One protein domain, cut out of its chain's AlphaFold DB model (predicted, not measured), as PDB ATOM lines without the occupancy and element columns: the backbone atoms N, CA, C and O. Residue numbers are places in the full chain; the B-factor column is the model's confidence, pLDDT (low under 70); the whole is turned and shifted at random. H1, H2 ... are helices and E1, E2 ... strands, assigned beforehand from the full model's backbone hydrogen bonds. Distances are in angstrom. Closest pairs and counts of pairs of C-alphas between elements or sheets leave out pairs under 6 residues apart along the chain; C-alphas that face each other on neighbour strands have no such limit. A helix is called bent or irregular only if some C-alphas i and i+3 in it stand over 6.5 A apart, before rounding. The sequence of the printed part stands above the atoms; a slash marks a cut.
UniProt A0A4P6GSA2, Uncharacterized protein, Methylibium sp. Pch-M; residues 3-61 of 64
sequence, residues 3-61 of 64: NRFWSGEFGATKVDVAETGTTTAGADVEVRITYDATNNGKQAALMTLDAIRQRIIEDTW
ATOM      1  N   ASN A   3       8.915 123.304 199.426       93.06
ATOM      2  CA  ASN A   3      10.333 123.594 199.254       93.06
ATOM      3  C   ASN A   3      10.715 123.409 197.786       93.06
ATOM      4  O   ASN A   3      10.327 122.416 197.167       93.06
ATOM      5  N   ARG A   4      11.485 124.355 197.258       93.88
ATOM      6  CA  ARG A   4      12.127 124.284 195.948       93.88
ATOM      7  C   ARG A   4      13.619 124.488 196.117       93.88
ATOM      8  O   ARG A   4      14.027 125.296 196.954       93.88
ATOM      9  N   PHE A   5      14.395 123.745 195.346       95.75
ATOM     10  CA  PHE A   5      15.848 123.741 195.426       95.75
ATOM     11  C   PHE A   5      16.443 124.073 194.059       95.75
ATOM     12  O   PHE A   5      15.908 123.642 193.039       95.75
ATOM     13  N   TRP A   6      17.519 124.854 194.058       95.62
ATOM     14  CA  TRP A   6      18.365 125.135 192.898       95.62
ATOM     15  C   TRP A   6      19.799 124.854 193.312       95.62
ATOM     16  O   TRP A   6      20.293 125.487 194.248       95.62
ATOM     17  N   SER A   7      20.447 123.915 192.635       96.19
ATOM     18  CA  SER A   7      21.739 123.371 193.060       96.19
ATOM     19  C   SER A   7      22.709 123.336 191.883       96.19
ATOM     20  O   SER A   7      22.279 123.186 190.740       96.19
ATOM     21  N   GLY A   8      24.004 123.470 192.160       95.25
ATOM     22  CA  GLY A   8      25.067 123.374 191.161       95.25
ATOM     23  C   GLY A   8      26.454 123.293 191.797       95.25
ATOM     24  O   GLY A   8      26.629 123.567 192.985       95.25
ATOM     25  N   GLU A   9      27.435 122.905 190.990       94.44
ATOM     26  CA  GLU A   9      28.860 122.963 191.335       94.44
ATOM     27  C   GLU A   9      29.384 124.410 191.274       94.44
ATOM     28  O   GLU A   9      28.751 125.303 190.690       94.44
ATOM     29  N   PHE A  10      30.559 124.676 191.849       93.19
ATOM     30  CA  PHE A  10      31.195 125.986 191.695       93.19
ATOM     31  C   PHE A  10      31.463 126.310 190.218       93.19
ATOM     32  O   PHE A  10      32.130 125.569 189.504       93.19
ATOM     33  N   GLY A  11      30.964 127.461 189.758       90.62
ATOM     34  CA  GLY A  11      31.085 127.878 188.356       90.62
ATOM     35  C   GLY A  11      30.023 127.289 187.419       90.62
ATOM     36  O   GLY A  11      30.093 127.545 186.216       90.62
ATOM     37  N   ALA A  12      29.032 126.559 187.947       91.56
ATOM     38  CA  ALA A  12      27.898 126.059 187.175       91.56
ATOM     39  C   ALA A  12      27.183 127.179 186.403       91.56
ATOM     40  O   ALA A  12      27.020 128.309 186.879       91.56
ATOM     41  N   THR A  13      26.723 126.857 185.197       93.62
ATOM     42  CA  THR A  13      25.981 127.795 184.356       93.62
ATOM     43  C   THR A  13      24.477 127.622 184.549       93.62
ATOM     44  O   THR A  13      24.000 126.661 185.148       93.62
ATOM     45  N   LYS A  14      23.676 128.539 183.992       90.56
ATOM     46  CA  LYS A  14      22.209 128.455 184.084       90.56
ATOM     47  C   LYS A  14      21.646 127.124 183.561       90.56
ATOM     48  O   LYS A  14      20.596 126.710 184.040       90.56
ATOM     49  N   VAL A  15      22.279 126.492 182.568       93.50
ATOM     50  CA  VAL A  15      21.761 125.232 182.002       93.50
ATOM     51  C   VAL A  15      21.937 124.046 182.949       93.50
ATOM     52  O   VAL A  15      21.180 123.086 182.845       93.50
ATOM     53  N   ASP A  16      22.869 124.152 183.897       87.81
ATOM     54  CA  ASP A  16      23.182 123.109 184.875       87.81
ATOM     55  C   ASP A  16      22.301 123.217 186.134       87.81
ATOM     56  O   ASP A  16      22.219 122.283 186.926       87.81
ATOM     57  N   VAL A  17      21.606 124.349 186.313       93.50
ATOM     58  CA  VAL A  17      20.791 124.643 187.498       93.50
ATOM     59  C   VAL A  17      19.303 124.494 187.180       93.50
ATOM     60  O   VAL A  17      18.701 125.325 186.494       93.50
ATOM     61  N   ALA A  18      18.679 123.459 187.741       94.25
ATOM     62  CA  ALA A  18      17.243 123.203 187.631       94.25
ATOM     63  C   ALA A  18      16.519 123.392 188.972       94.25
ATOM     64  O   ALA A  18      17.100 123.219 190.039       94.25
ATOM     65  N   GLU A  19      15.226 123.725 188.908       93.38
ATOM     66  CA  GLU A  19      14.353 123.721 190.086       93.38
ATOM     67  C   GLU A  19      13.936 122.279 190.405       93.38
ATOM     68  O   GLU A  19      13.301 121.617 189.579       93.38
ATOM     69  N   THR A  20      14.234 121.801 191.610       95.06
ATOM     70  CA  THR A  20      13.866 120.457 192.071       95.06
ATOM     71  C   THR A  20      12.998 120.511 193.332       95.06
ATOM     72  O   THR A  20      12.847 121.543 193.995       95.06
ATOM     73  N   GLY A  21      12.352 119.386 193.658       95.31
ATOM     74  CA  GLY A  21      11.551 119.234 194.881       95.31
ATOM     75  C   GLY A  21      12.345 118.765 196.103       95.31
ATOM     76  O   GLY A  21      11.796 118.723 197.203       95.31
ATOM     77  N   THR A  22      13.614 118.399 195.923       94.81
ATOM     78  CA  THR A  22      14.488 117.815 196.946       94.81
ATOM     79  C   THR A  22      15.923 118.289 196.742       94.81
ATOM     80  O   THR A  22      16.311 118.585 195.618       94.81
ATOM     81  N   THR A  23      16.709 118.304 197.818       95.75
ATOM     82  CA  THR A  23      18.147 118.612 197.773       95.75
ATOM     83  C   THR A  23      18.916 117.685 196.821       95.75
ATOM     84  O   THR A  23      18.523 116.529 196.622       95.75
ATOM     85  N   THR A  24      20.013 118.186 196.256       94.88
ATOM     86  CA  THR A  24      20.931 117.440 195.391       94.88
ATOM     87  C   THR A  24      22.193 117.074 196.169       94.88
ATOM     88  O   THR A  24      22.995 117.936 196.524       94.88
ATOM     89  N   ALA A  25      22.391 115.780 196.428       93.06
ATOM     90  CA  ALA A  25      23.594 115.306 197.107       93.06
ATOM     91  C   ALA A  25      24.850 115.597 196.268       93.06
ATOM     92  O   ALA A  25      24.898 115.252 195.090       93.06
ATOM     93  N   GLY A  26      25.866 116.195 196.894       89.12
ATOM     94  CA  GLY A  26      27.141 116.510 196.245       89.12
ATOM     95  C   GLY A  26      27.185 117.849 195.504       89.12
ATOM     96  O   GLY A  26      28.217 118.154 194.926       89.12
ATOM     97  N   ALA A  27      26.116 118.654 195.529       92.69
ATOM     98  CA  ALA A  27      26.185 120.026 195.032       92.69
ATOM     99  C   ALA A  27      27.038 120.904 195.964       92.69
ATOM    100  O   ALA A  27      26.850 120.878 197.183       92.69
ATOM    101  N   ASP A  28      27.928 121.713 195.386       95.12
ATOM    102  CA  ASP A  28      28.755 122.665 196.142       95.12
ATOM    103  C   ASP A  28      27.922 123.832 196.685       95.12
ATOM    104  O   ASP A  28      28.143 124.318 197.796       95.12
ATOM    105  N   VAL A  29      26.950 124.291 195.890       94.31
ATOM    106  CA  VAL A  29      26.062 125.405 196.223       94.31
ATOM    107  C   VAL A  29      24.617 124.979 196.007       94.31
ATOM    108  O   VAL A  29      24.243 124.507 194.933       94.31
ATOM    109  N   GLU A  30      23.778 125.196 197.018       95.69
ATOM    110  CA  GLU A  30      22.343 124.947 196.931       95.69
ATOM    111  C   GLU A  30      21.533 126.062 197.595       95.69
ATOM    112  O   GLU A  30      21.794 126.481 198.723       95.69
ATOM    113  N   VAL A  31      20.499 126.515 196.891       95.12
ATOM    114  CA  VAL A  31      19.514 127.473 197.385       95.12
ATOM    115  C   VAL A  31      18.199 126.748 197.618       95.12
ATOM    116  O   VAL A  31      17.596 126.233 196.678       95.12
ATOM    117  N   ARG A  32      17.706 126.768 198.859       94.88
ATOM    118  CA  ARG A  32      16.354 126.318 199.210       94.88
ATOM    119  C   ARG A  32      15.436 127.521 199.400       94.88
ATOM    120  O   ARG A  32      15.663 128.335 200.292       94.88
ATOM    121  N   ILE A  33      14.336 127.568 198.655       93.31
ATOM    122  CA  ILE A  33      13.242 128.518 198.893       93.31
ATOM    123  C   ILE A  33      12.017 127.751 199.371       93.31
ATOM    124  O   ILE A  33      11.608 126.758 198.769       93.31
ATOM    125  N   THR A  34      11.422 128.222 200.464       91.75
ATOM    126  CA  THR A  34      10.166 127.675 200.973       91.75
ATOM    127  C   THR A  34       9.028 128.613 200.600       91.75
ATOM    128  O   THR A  34       8.935 129.712 201.133       91.75
ATOM    129  N   TYR A  35       8.163 128.185 199.687       86.62
ATOM    130  CA  TYR A  35       6.986 128.942 199.277       86.62
ATOM    131  C   TYR A  35       5.787 128.568 200.146       86.62
ATOM    132  O   TYR A  35       5.410 127.394 200.225       86.62
ATOM    133  N   ASP A  36       5.159 129.549 200.782       84.94
ATOM    134  CA  ASP A  36       3.862 129.396 201.444       84.94
ATOM    135  C   ASP A  36       2.729 130.071 200.642       84.94
ATOM    136  O   ASP A  36       2.913 130.475 199.494       84.94
ATOM    137  N   ALA A  37       1.528 130.119 201.222       75.56
ATOM    138  CA  ALA A  37       0.334 130.646 200.564       75.56
ATOM    139  C   ALA A  37       0.251 132.187 200.547       75.56
ATOM    140  O   ALA A  37      -0.682 132.728 199.956       75.56
ATOM    141  N   THR A  38       1.178 132.908 201.181       77.19
ATOM    142  CA  THR A  38       1.076 134.357 201.379       77.19
ATOM    143  C   THR A  38       2.274 135.072 200.766       77.19
ATOM    144  O   THR A  38       3.391 134.983 201.253       77.19
ATOM    145  N   ASN A  39       2.026 135.832 199.693       59.28
ATOM    146  CA  ASN A  39       2.975 136.789 199.102       59.28
ATOM    147  C   ASN A  39       4.379 136.261 198.734       59.28
ATOM    148  O   ASN A  39       5.310 137.042 198.549       59.28
ATOM    149  N   ASN A  40       4.525 134.955 198.518       66.25
ATOM    150  CA  ASN A  40       5.796 134.329 198.168       66.25
ATOM    151  C   ASN A  40       5.880 134.014 196.667       66.25
ATOM    152  O   ASN A  40       5.751 132.874 196.227       66.25
ATOM    153  N   GLY A  41       6.078 135.055 195.855       84.19
ATOM    154  CA  GLY A  41       6.330 134.925 194.416       84.19
ATOM    155  C   GLY A  41       7.820 134.804 194.083       84.19
ATOM    156  O   GLY A  41       8.675 135.282 194.828       84.19
ATOM    157  N   LYS A  42       8.151 134.236 192.914       87.56
ATOM    158  CA  LYS A  42       9.545 134.158 192.424       87.56
ATOM    159  C   LYS A  42      10.238 135.527 192.381       87.56
ATOM    160  O   LYS A  42      11.429 135.603 192.640       87.56
ATOM    161  N   GLN A  43       9.499 136.610 192.133       89.88
ATOM    162  CA  GLN A  43      10.048 137.969 192.131       89.88
ATOM    163  C   GLN A  43      10.552 138.420 193.512       89.88
ATOM    164  O   GLN A  43      11.656 138.945 193.609       89.88
ATOM    165  N   ALA A  44       9.793 138.172 194.582       90.06
ATOM    166  CA  ALA A  44      10.223 138.494 195.946       90.06
ATOM    167  C   ALA A  44      11.436 137.646 196.370       90.06
ATOM    168  O   ALA A  44      12.353 138.138 197.031       90.06
ATOM    169  N   ALA A  45      11.478 136.385 195.924       90.69
ATOM    170  CA  ALA A  45      12.642 135.531 196.118       90.69
ATOM    171  C   ALA A  45      13.890 136.089 195.413       90.69
ATOM    172  O   ALA A  45      14.945 136.157 196.033       90.69
ATOM    173  N   LEU A  46      13.768 136.559 194.164       92.81
ATOM    174  CA  LEU A  46      14.877 137.187 193.434       92.81
ATOM    175  C   LEU A  46      15.404 138.440 194.147       92.81
ATOM    176  O   LEU A  46      16.609 138.556 194.330       92.81
ATOM    177  N   MET A  47      14.517 139.316 194.636       94.06
ATOM    178  CA  MET A  47      14.929 140.494 195.418       94.06
ATOM    179  C   MET A  47      15.740 140.111 196.666       94.06
ATOM    180  O   MET A  47      16.713 140.775 197.012       94.06
ATOM    181  N   THR A  48      15.352 139.025 197.336       93.50
ATOM    182  CA  THR A  48      16.068 138.526 198.519       93.50
ATOM    183  C   THR A  48      17.421 137.916 198.141       93.50
ATOM    184  O   THR A  48      18.414 138.147 198.828       93.50
ATOM    185  N   LEU A  49      17.487 137.167 197.035       94.50
ATOM    186  CA  LEU A  49      18.736 136.589 196.531       94.50
ATOM    187  C   LEU A  49      19.742 137.668 196.109       94.50
ATOM    188  O   LEU A  49      20.934 137.503 196.363       94.50
ATOM    189  N   ASP A  50      19.282 138.784 195.541       96.19
ATOM    190  CA  ASP A  50      20.147 139.926 195.225       96.19
ATOM    191  C   ASP A  50      20.764 140.543 196.490       96.19
ATOM    192  O   ASP A  50      21.963 140.827 196.512       96.19
ATOM    193  N   ALA A  51      19.990 140.682 197.571       96.25
ATOM    194  CA  ALA A  51      20.507 141.163 198.854       96.25
ATOM    195  C   ALA A  51      21.536 140.194 199.470       96.25
ATOM    196  O   ALA A  51      22.583 140.621 199.956       96.25
ATOM    197  N   ILE A  52      21.286 138.879 199.400       95.00
ATOM    198  CA  ILE A  52      22.249 137.853 199.842       95.00
ATOM    199  C   ILE A  52      23.541 137.949 199.028       95.00
ATOM    200  O   ILE A  52      24.633 137.947 199.597       95.00
ATOM    201  N   ARG A  53      23.429 138.081 197.703       93.94
ATOM    202  CA  ARG A  53      24.584 138.250 196.818       93.94
ATOM    203  C   ARG A  53      25.407 139.478 197.204       93.94
ATOM    204  O   ARG A  53      26.627 139.372 197.267       93.94
ATOM    205  N   GLN A  54      24.766 140.620 197.460       94.44
ATOM    206  CA  GLN A  54      25.456 141.837 197.904       94.44
ATOM    207  C   GLN A  54      26.228 141.605 199.206       94.44
ATOM    208  O   GLN A  54      27.402 141.954 199.278       94.44
ATOM    209  N   ARG A  55      25.614 140.939 200.191       92.75
ATOM    210  CA  ARG A  55      26.268 140.625 201.468       92.75
ATOM    211  C   ARG A  55      27.499 139.729 201.296       92.75
ATOM    212  O   ARG A  55      28.529 139.996 201.900       92.75
ATOM    213  N   ILE A  56      27.411 138.707 200.442       91.25
ATOM    214  CA  ILE A  56      28.556 137.838 200.125       91.25
ATOM    215  C   ILE A  56      29.688 138.651 199.487       91.25
ATOM    216  O   ILE A  56      30.845 138.460 199.838       91.25
ATOM    217  N   ILE A  57      29.368 139.579 198.577       91.31
ATOM    218  CA  ILE A  57      30.371 140.453 197.951       91.31
ATOM    219  C   ILE A  57      31.062 141.336 198.999       91.31
ATOM    220  O   ILE A  57      32.284 141.453 198.975       91.31
ATOM    221  N   GLU A  58      30.319 141.929 199.933       89.81
ATOM    222  CA  GLU A  58      30.909 142.727 201.018       89.81
ATOM    223  C   GLU A  58      31.880 141.913 201.877       89.81
ATOM    224  O   GLU A  58      32.961 142.398 202.200       89.81
ATOM    225  N   ASP A  59      31.527 140.670 202.208       85.25
ATOM    226  CA  ASP A  59      32.370 139.788 203.022       85.25
ATOM    227  C   ASP A  59      33.644 139.335 202.281       85.25
ATOM    228  O   ASP A  59      34.604 138.896 202.911       85.25
ATOM    229  N   THR A  60      33.706 139.491 200.953       81.69
ATOM    230  CA  THR A  60      34.945 139.302 200.180       81.69
ATOM    231  C   THR A  60      35.885 140.516 200.216       81.69
ATOM    232  O   THR A  60      36.897 140.508 199.515       81.69
ATOM    233  N   TRP A  61      35.592 141.558 201.013       64.00
ATOM    234  CA  TRP A  61      36.421 142.763 201.127       64.00
ATOM    235  C   TRP A  61      36.923 143.055 202.565       64.00
ATOM    236  O   TRP A  61      36.106 143.166 203.479       64.00
TER     237      TRP A  61
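This is residues 3 to 61 of the 64 residues of an uncharacterized protein of Methylibium sp. Pch-M (UniProt A0A4P6GSA2). A two-stranded antiparallel hairpin, E1 and E2, has a long loop folded back along the E1 side, while a long helix, H1, runs back past E2 on the side away from E1, hardly meeting it. Residues 50 to 61, the last part of H1 and the end of the printed part, stick out. The printed part has 59 residues with two named strands and one named helix, in the order E1, E2, H1 along the chain; the sheet's order is E1 - E2, and the class is mixed, helices and strands. The whole is only just loose, close to compact, with a radius of gyration of the C-alphas of 12.7 A and spans of 37 by 27 by 18 A.

Strand E2, residues 29 to 35, is the longest strand by residues and measures 19.6 A from first to last C-alpha. Strand E1, residues 3 to 8, measures 16.8 A and begins at C-alpha 3 at (10.333, 123.594, 199.254). Helix H1, residues 42 to 59, measures 25.8 A, from C-alpha 42 at (9.545, 134.158, 192.424) to C-alpha 59 at (32.370, 139.788, 203.022). It is not bent.

E1 and E2 are antiparallel neighbours and a hairpin, with an angle of 163 degrees between their N-to-C directions. The C-alphas of Ser 7 and Glu 30 face each other at 4.2 A. N 4 and O 33 are within hydrogen-bond range at 2.8 A, and so are N 31 and O 6 at 2.8 A. Residues 5 to 6 of E1 also form a short antiparallel pairing with residues 19 to 20, which belong to no named strand. E2 and H1 have 1 pair of C-alphas within 8 A, those of Ile 33 and Ala 45, 7.6 A apart; their centres are 12.5 A apart. E1 and H1 are apart. In H1 every O i to N i+4 pair is within hydrogen-bond range.

The two C-alphas farthest apart are those of Ala 37 and Trp 61, at 38.1 A. Residues 50 to 61, of which 50 to 59 belong to H1, stand free; the body without them has 47 residues and spans 32 by 20 by 15 A. The link from E1 to E2 is long, with 20 residues, and the link from E2 to H1 is short, with 6. The printed part has no cut. The mean pLDDT of the printed part is 90.4, and residues 39 to 40 and residue 61 are under 70.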